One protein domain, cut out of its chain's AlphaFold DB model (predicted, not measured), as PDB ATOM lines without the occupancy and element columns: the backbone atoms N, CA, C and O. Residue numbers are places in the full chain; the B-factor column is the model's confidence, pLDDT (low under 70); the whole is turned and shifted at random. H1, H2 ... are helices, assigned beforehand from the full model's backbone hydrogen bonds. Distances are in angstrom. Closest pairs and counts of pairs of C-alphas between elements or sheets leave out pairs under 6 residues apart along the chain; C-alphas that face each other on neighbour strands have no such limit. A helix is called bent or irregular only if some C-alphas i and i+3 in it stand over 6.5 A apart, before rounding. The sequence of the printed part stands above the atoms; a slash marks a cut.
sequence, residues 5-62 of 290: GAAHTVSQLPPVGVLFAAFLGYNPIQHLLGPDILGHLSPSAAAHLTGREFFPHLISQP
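Overview. This is residues 5 to 62 of the 290 residues of the protein "MFS transporter" of Streptomyces sp. SID6139 (UniProt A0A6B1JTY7). Five short helices make a frame with few contacts. H1 and H4 run alongside H3 on two of its sides, opposite to it; H2 turns square off the start of H3, and H5 continues the line of H4. The printed part has 58 residues, helices H1 to H5 in order and no named strand: all helix. It is compact, radius of gyration of the C-alphas 11.2 A, spanning 28 by 23 by 21 A.

Arrangement. H1, residues 5 to 11, is close to but not clearly touching H3, residues 28 to 39; their closest C-alphas, Val 10 and Leu 32, are 6.7 A apart. H2, residues 15 to 23, touches H3 only at the corner, through residue 28 of H3: the closest C-alphas, Ala 21 and Pro 28, are 5.7 A apart, the lines about perpendicular at 88 degrees. H4, residues 43 to 49, is close to but not clearly touching H3, at a shallow tilt of 21 degrees, opposite ways; the closest C-alphas, Leu 38 and Ala 46, are 5.9 A apart. H5, residues 54 to 62, is near H2. Every O i to N i+4 pair is within hydrogen-bond range in H1, H2 and H4, but 5 of 8 in H3 and 3 of 5 in H5.

Along the chain. H1 begins at C-alpha 5 (213.799, 262.180, 246.053) and H5 ends at C-alpha 62 (196.676, 258.104, 231.697). H3 measures 16.4 A, H5 13.9 A and H2 13.0 A. H3 is irregular, C-alphas 32 and 35 being 9.4 A apart; H5 is only just irregular, C-alphas 58 and 61 being 6.7 A apart.

Size, cuts and confidence. The C-alphas farthest apart, Gly 39 and Pro 62, are 29.5 A apart. The printed part has no cut, and its links are tight. Residues 14 to 25 have pLDDT under 70.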
ATOM      1  N   GLY A   5     213.153 263.478 246.294       79.56
ATOM      2  CA  GLY A   5     213.799 262.180 246.053       79.56
ATOM      3  C   GLY A   5     212.863 260.982 246.254       79.56
ATOM      4  O   GLY A   5     212.910 260.022 245.485       79.56
ATOM      5  N   ALA A   6     211.955 261.061 247.230       75.62
ATOM      6  CA  ALA A   6     210.949 260.026 247.457       75.62
ATOM      7  C   ALA A   6     209.890 260.032 246.346       75.62
ATOM      8  O   ALA A   6     209.575 258.984 245.790       75.62
ATOM      9  N   ALA A   7     209.416 261.219 245.949       76.62
ATOM     10  CA  ALA A   7     208.477 261.362 244.838       76.62
ATOM     11  C   ALA A   7     209.049 260.809 243.519       76.62
ATOM     12  O   ALA A   7     208.348 260.113 242.786       76.62
ATOM     13  N   HIS A   8     210.335 261.057 243.243       80.44
ATOM     14  CA  HIS A   8     210.995 260.542 242.044       80.44
ATOM     15  C   HIS A   8     211.108 259.013 242.051       80.44
ATOM     16  O   HIS A   8     210.786 258.368 241.055       80.44
ATOM     17  N   THR A   9     211.481 258.423 243.188       77.38
ATOM     18  CA  THR A   9     211.591 256.963 243.339       77.38
ATOM     19  C   THR A   9     210.240 256.280 243.125       77.38
ATOM     20  O   THR A   9     210.146 255.317 242.368       77.38
ATOM     21  N   VAL A  10     209.175 256.827 243.718       75.00
ATOM     22  CA  VAL A  10     207.811 256.303 243.553       75.00
ATOM     23  C   VAL A  10     207.339 256.404 242.097       75.00
ATOM     24  O   VAL A  10     206.696 255.482 241.602       75.00
ATOM     25  N   SER A  11     207.698 257.477 241.383       74.31
ATOM     26  CA  SER A  11     207.305 257.680 239.979       74.31
ATOM     27  C   SER A  11     207.931 256.691 238.988       74.31
ATOM     28  O   SER A  11     207.414 256.529 237.886       74.31
ATOM     29  N   GLN A  12     209.032 256.029 239.364       78.19
ATOM     30  CA  GLN A  12     209.728 255.059 238.512       78.19
ATOM     31  C   GLN A  12     209.289 253.607 238.753       78.19
ATOM     32  O   GLN A  12     209.777 252.700 238.075       78.19
ATOM     33  N   LEU A  13     208.386 253.357 239.707       73.25
ATOM     34  CA  LEU A  13     207.925 252.002 239.995       73.25
ATOM     35  C   LEU A  13     207.028 251.463 238.866       73.25
ATOM     36  O   LEU A  13     206.230 252.215 238.301       73.25
ATOM     37  N   PRO A  14     207.109 250.153 238.551       68.12
ATOM     38  CA  PRO A  14     206.234 249.531 237.566       68.12
ATOM     39  C   PRO A  14     204.755 249.775 237.920       68.12
ATOM     40  O   PRO A  14     204.341 249.421 239.030       68.12
ATOM     41  N   PRO A  15     203.930 250.303 236.993       62.94
ATOM     42  CA  PRO A  15     202.530 250.663 237.266       62.94
ATOM     43  C   PRO A  15     201.691 249.497 237.803       62.94
ATOM     44  O   PRO A  15     200.733 249.685 238.551       62.94
ATOM     45  N   VAL A  16     202.087 248.278 237.433       61.22
ATOM     46  CA  VAL A  16     201.400 247.026 237.746       61.22
ATOM     47  C   VAL A  16     201.258 246.820 239.259       61.22
ATOM     48  O   VAL A  16     200.167 246.507 239.723       61.22
ATOM     49  N   GLY A  17     202.309 247.061 240.052       57.47
ATOM     50  CA  GLY A  17     202.276 246.811 241.502       57.47
ATOM     51  C   GLY A  17     201.358 247.763 242.277       57.47
ATOM     52  O   GLY A  17     200.756 247.381 243.277       57.47
ATOM     53  N   VAL A  18     201.203 248.992 241.782       64.12
ATOM     54  CA  VAL A  18     200.409 250.043 242.434       64.12
ATOM     55  C   VAL A  18     198.905 249.836 242.203       64.12
ATOM     56  O   VAL A  18     198.093 250.108 243.086       64.12
ATOM     57  N   LEU A  19     198.535 249.283 241.043       64.81
ATOM     58  CA  LEU A  19     197.159 248.905 240.704       64.81
ATOM     59  C   LEU A  19     196.660 247.706 241.521       64.81
ATOM     60  O   LEU A  19     195.535 247.739 242.013       64.81
ATOM     61  N   PHE A  20     197.490 246.675 241.722       58.84
ATOM     62  CA  PHE A  20     197.105 245.498 242.513       58.84
ATOM     63  C   PHE A  20     196.811 245.834 243.981       58.84
ATOM     64  O   PHE A  20     195.853 245.311 244.545       58.84
ATOM     65  N   ALA A  21     197.574 246.751 244.584       60.91
ATOM     66  CA  ALA A  21     197.312 247.213 245.948       60.91
ATOM     67  C   ALA A  21     195.948 247.919 246.071       60.91
ATOM     68  O   ALA A  21     195.216 247.670 247.027       60.91
ATOM     69  N   ALA A  22     195.582 248.732 245.072       63.78
ATOM     70  CA  ALA A  22     194.283 249.401 245.025       63.78
ATOM     71  C   ALA A  22     193.114 248.408 244.853       63.78
ATOM     72  O   ALA A  22     192.070 248.593 245.474       63.78
ATOM     73  N   PHE A  23     193.293 247.332 244.072       61.69
ATOM     74  CA  PHE A  23     192.285 246.272 243.905       61.69
ATOM     75  C   PHE A  23     192.069 245.419 245.163       61.69
ATOM     76  O   PHE A  23     190.977 244.897 245.363       61.69
ATOM     77  N   LEU A  24     193.079 245.309 246.028       66.38
ATOM     78  CA  LEU A  24     193.008 244.589 247.306       66.38
ATOM     79  C   LEU A  24     192.492 245.463 248.466       66.38
ATOM     80  O   LEU A  24     192.495 245.026 249.614       66.38
ATOM     81  N   GLY A  25     192.071 246.703 248.189       64.31
ATOM     82  CA  GLY A  25     191.538 247.630 249.195       64.31
ATOM     83  C   GLY A  25     192.596 248.338 250.047       64.31
ATOM     84  O   GLY A  25     192.244 249.086 250.959       64.31
ATOM     85  N   TYR A  26     193.886 248.156 249.750       71.00
ATOM     86  CA  TYR A  26     194.969 248.860 250.432       71.00
ATOM     87  C   TYR A  26     195.233 250.215 249.785       71.00
ATOM     88  O   TYR A  26     195.107 250.391 248.576       71.00
ATOM     89  N   ASN A  27     195.648 251.185 250.597       77.19
ATOM     90  CA  ASN A  27     195.987 252.511 250.110       77.19
ATOM     91  C   ASN A  27     197.394 252.513 249.487       77.19
ATOM     92  O   ASN A  27     198.387 252.451 250.222       77.19
ATOM     93  N   PRO A  28     197.513 252.605 248.151       77.50
ATOM     94  CA  PRO A  28     198.800 252.474 247.484       77.50
ATOM     95  C   PRO A  28     199.757 253.598 247.884       77.50
ATOM     96  O   PRO A  28     200.936 253.346 248.109       77.50
ATOM     97  N   ILE A  29     199.260 254.827 248.056       80.19
ATOM     98  CA  ILE A  29     200.086 255.975 248.450       80.19
ATOM     99  C   ILE A  29     200.590 255.824 249.887       80.19
ATOM    100  O   ILE A  29     201.736 256.168 250.173       80.19
ATOM    101  N   GLN A  30     199.779 255.249 250.777       81.06
ATOM    102  CA  GLN A  30     200.202 254.967 252.148       81.06
ATOM    103  C   GLN A  30     201.340 253.940 252.193       81.06
ATOM    104  O   GLN A  30     202.294 254.110 252.948       81.06
ATOM    105  N   HIS A  31     201.263 252.900 251.358       79.38
ATOM    106  CA  HIS A  31     202.295 251.868 251.269       79.38
ATOM    107  C   HIS A  31     203.578 252.380 250.594       79.38
ATOM    108  O   HIS A  31     204.677 252.072 251.042       79.38
ATOM    109  N   LEU A  32     203.439 253.205 249.552       80.81
ATOM    110  CA  LEU A  32     204.553 253.776 248.791       80.81
ATOM    111  C   LEU A  32     205.329 254.850 249.561       80.81
ATOM    112  O   LEU A  32     206.543 254.954 249.404       80.81
ATOM    113  N   LEU A  33     204.638 255.666 250.362       81.88
ATOM    114  CA  LEU A  33     205.277 256.706 251.171       81.88
ATOM    115  C   LEU A  33     205.769 256.168 252.522       81.88
ATOM    116  O   LEU A  33     206.763 256.667 253.043       81.88
ATOM    117  N   GLY A  34     205.110 255.150 253.077       81.62
ATOM    118  CA  GLY A  34     205.480 254.564 254.362       81.62
ATOM    119  C   GLY A  34     205.258 255.500 255.566       81.62
ATOM    120  O   GLY A  34     204.966 256.690 255.413       81.62
ATOM    121  N   PRO A  35     205.376 254.972 256.797       79.81
ATOM    122  CA  PRO A  35     205.061 255.713 258.019       79.81
ATOM    123  C   PRO A  35     206.018 256.886 258.281       79.81
ATOM    124  O   PRO A  35     205.577 257.923 258.773       79.81
ATOM    125  N   ASP A  36     207.292 256.763 257.900       80.81
ATOM    126  CA  ASP A  36     208.311 257.786 258.163       80.81
ATOM    127  C   ASP A  36     208.057 259.070 257.365       80.81
ATOM    128  O   ASP A  36     208.047 260.171 257.914       80.81
ATOM    129  N   ILE A  37     207.783 258.951 256.061       79.56
ATOM    130  CA  ILE A  37     207.541 260.120 255.205       79.56
ATOM    131  C   ILE A  37     206.193 260.752 255.542       79.56
ATOM    132  O   ILE A  37     206.097 261.976 255.599       79.56
ATOM    133  N   LEU A  38     205.167 259.937 255.806       81.88
ATOM    134  CA  LEU A  38     203.849 260.426 256.211       81.88
ATOM    135  C   LEU A  38     203.894 261.153 257.562       81.88
ATOM    136  O   LEU A  38     203.224 262.172 257.713       81.88
ATOM    137  N   GLY A  39     204.718 260.686 258.506       81.19
ATOM    138  CA  GLY A  39     204.904 261.311 259.818       81.19
ATOM    139  C   GLY A  39     205.565 262.693 259.771       81.19
ATOM    140  O   GLY A  39     205.365 263.502 260.674       81.19
ATOM    141  N   HIS A  40     206.307 263.001 258.703       83.31
ATOM    142  CA  HIS A  40     206.910 264.319 258.474       83.31
ATOM    143  C   HIS A  40     206.003 265.296 257.703       83.31
ATOM    144  O   HIS A  40     206.372 266.460 257.505       83.31
ATOM    145  N   LEU A  41     204.829 264.854 257.244       84.56
ATOM    146  CA  LEU A  41     203.852 265.707 256.569       84.56
ATOM    147  C   LEU A  41     202.887 266.346 257.567       84.56
ATOM    148  O   LEU A  41     202.631 265.825 258.650       84.56
ATOM    149  N   SER A  42     202.293 267.479 257.179       87.88
ATOM    150  CA  SER A  42     201.152 268.006 257.924       87.88
ATOM    151  C   SER A  42     199.975 267.019 257.838       87.88
ATOM    152  O   SER A  42     199.790 266.391 256.789       87.88
ATOM    153  N   PRO A  43     199.124 266.922 258.877       80.81
ATOM    154  CA  PRO A  43     197.980 266.005 258.883       80.81
ATOM    155  C   PRO A  43     197.051 266.180 257.673       80.81
ATOM    156  O   PRO A  43     196.581 265.205 257.096       80.81
ATOM    157  N   SER A  44     196.852 267.425 257.227       82.81
ATOM    158  CA  SER A  44     196.062 267.754 256.035       82.81
ATOM    159  C   SER A  44     196.683 267.247 254.729       82.81
ATOM    160  O   SER A  44     195.968 266.777 253.848       82.81
ATOM    161  N   ALA A  45     198.011 267.301 254.597       81.81
ATOM    162  CA  ALA A  45     198.708 266.823 253.406       81.81
ATOM    163  C   ALA A  45     198.736 265.291 253.355       81.81
ATOM    164  O   ALA A  45     198.527 264.710 252.293       81.81
ATOM    165  N   ALA A  46     198.941 264.639 254.503       83.25
ATOM    166  CA  ALA A  46     198.852 263.188 254.609       83.25
ATOM    167  C   ALA A  46     197.436 262.693 254.265       83.25
ATOM    168  O   ALA A  46     197.297 261.776 253.456       83.25
ATOM    169  N   ALA A  47     196.392 263.347 254.791       81.75
ATOM    170  CA  ALA A  47     194.996 263.012 254.503       81.75
ATOM    171  C   ALA A  47     194.617 263.220 253.027       81.75
ATOM    172  O   ALA A  47     193.880 262.416 252.470       81.75
ATOM    173  N   HIS A  48     195.145 264.254 252.367       84.06
ATOM    174  CA  HIS A  48     194.896 264.479 250.941       84.06
ATOM    175  C   HIS A  48     195.578 263.421 250.060       84.06
ATOM    176  O   HIS A  48     194.972 262.905 249.126       84.06
ATOM    177  N   LEU A  49     196.836 263.070 250.354       82.56
ATOM    178  CA  LEU A  49     197.605 262.086 249.577       82.56
ATOM    179  C   LEU A  49     197.095 260.652 249.760       82.56
ATOM    180  O   LEU A  49     197.105 259.869 248.814       82.56
ATOM    181  N   THR A  50     196.639 260.321 250.967       83.69
ATOM    182  CA  THR A  50     196.031 259.022 251.299       83.69
ATOM    183  C   THR A  50     194.505 259.034 251.134       83.69
ATOM    184  O   THR A  50     193.837 258.039 251.397       83.69
ATOM    185  N   GLY A  51     193.926 260.140 250.679       78.00
ATOM    186  CA  GLY A  51     192.491 260.259 250.458       78.00
ATOM    187  C   GLY A  51     192.003 259.427 249.272       78.00
ATOM    188  O   GLY A  51     192.773 258.976 248.423       78.00
ATOM    189  N   ARG A  52     190.680 259.264 249.182       74.44
ATOM    190  CA  ARG A  52     190.020 258.489 248.117       74.44
ATOM    191  C   ARG A  52     189.992 259.193 246.758       74.44
ATOM    192  O   ARG A  52     189.583 258.578 245.787       74.44
ATOM    193  N   GLU A  53     190.396 260.457 246.675       76.25
ATOM    194  CA  GLU A  53     190.313 261.242 245.435       76.25
ATOM    195  C   GLU A  53     191.655 261.350 244.712       76.25
ATOM    196  O   GLU A  53     191.717 261.153 243.502       76.25
ATOM    197  N   PHE A  54     192.744 261.608 245.443       82.75
ATOM    198  CA  PHE A  54     194.050 261.904 244.852       82.75
ATOM    199  C   PHE A  54     194.563 260.775 243.951       82.75
ATOM    200  O   PHE A  54     194.927 261.016 242.801       82.75
ATOM    201  N   PHE A  55     194.561 259.536 244.450       81.25
ATOM    202  CA  PHE A  55     195.088 258.396 243.703       81.25
ATOM    203  C   PHE A  55     194.215 258.006 242.493       81.25
ATOM    204  O   PHE A  55     194.765 257.894 241.393       81.25
ATOM    205  N   PRO A  56     192.876 257.861 242.617       76.69
ATOM    206  CA  PRO A  56     192.023 257.613 241.455       76.69
ATOM    207  C   PRO A  56     192.117 258.710 240.395       76.69
ATOM    208  O   PRO A  56     192.160 258.404 239.205       76.69
ATOM    209  N   HIS A  57     192.218 259.978 240.798       81.25
ATOM    210  CA  HIS A  57     192.378 261.069 239.842       81.25
ATOM    211  C   HIS A  57     193.717 260.969 239.092       81.25
ATOM    212  O   HIS A  57     193.739 261.103 237.869       81.25
ATOM    213  N   LEU A  58     194.802 260.629 239.800       81.44
ATOM    214  CA  LEU A  58     196.145 260.457 239.237       81.44
ATOM    215  C   LEU A  58     196.191 259.358 238.165       81.44
ATOM    216  O   LEU A  58     196.812 259.547 237.122       81.44
ATOM    217  N   ILE A  59     195.510 258.230 238.387       76.75
ATOM    218  CA  ILE A  59     195.527 257.101 237.445       76.75
ATOM    219  C   ILE A  59     194.475 257.205 236.333       76.75
ATOM    220  O   ILE A  59     194.665 256.638 235.256       76.75
ATOM    221  N   SER A  60     193.380 257.938 236.561       80.19
ATOM    222  CA  SER A  60     192.246 258.002 235.628       80.19
ATOM    223  C   SER A  60     192.604 258.585 234.256       80.19
ATOM    224  O   SER A  60     192.176 258.043 233.238       80.19
ATOM    225  N   GLN A  61     193.406 259.655 234.212       81.62
ATOM    226  CA  GLN A  61     193.760 260.343 232.965       81.62
ATOM    227  C   GLN A  61     194.669 259.485 232.060       81.62
ATOM    228  O   GLN A  61     194.254 259.184 230.941       81.62
ATOM    229  N   PRO A  62     195.828 258.968 232.526       79.62
ATOM    230  CA  PRO A  62     196.676 258.104 231.697       79.62
ATOM    231  C   PRO A  62     195.983 256.811 231.253       79.62
ATOM    232  O   PRO A  62     196.251 256.294 230.169       79.62
TER     233      PRO A  62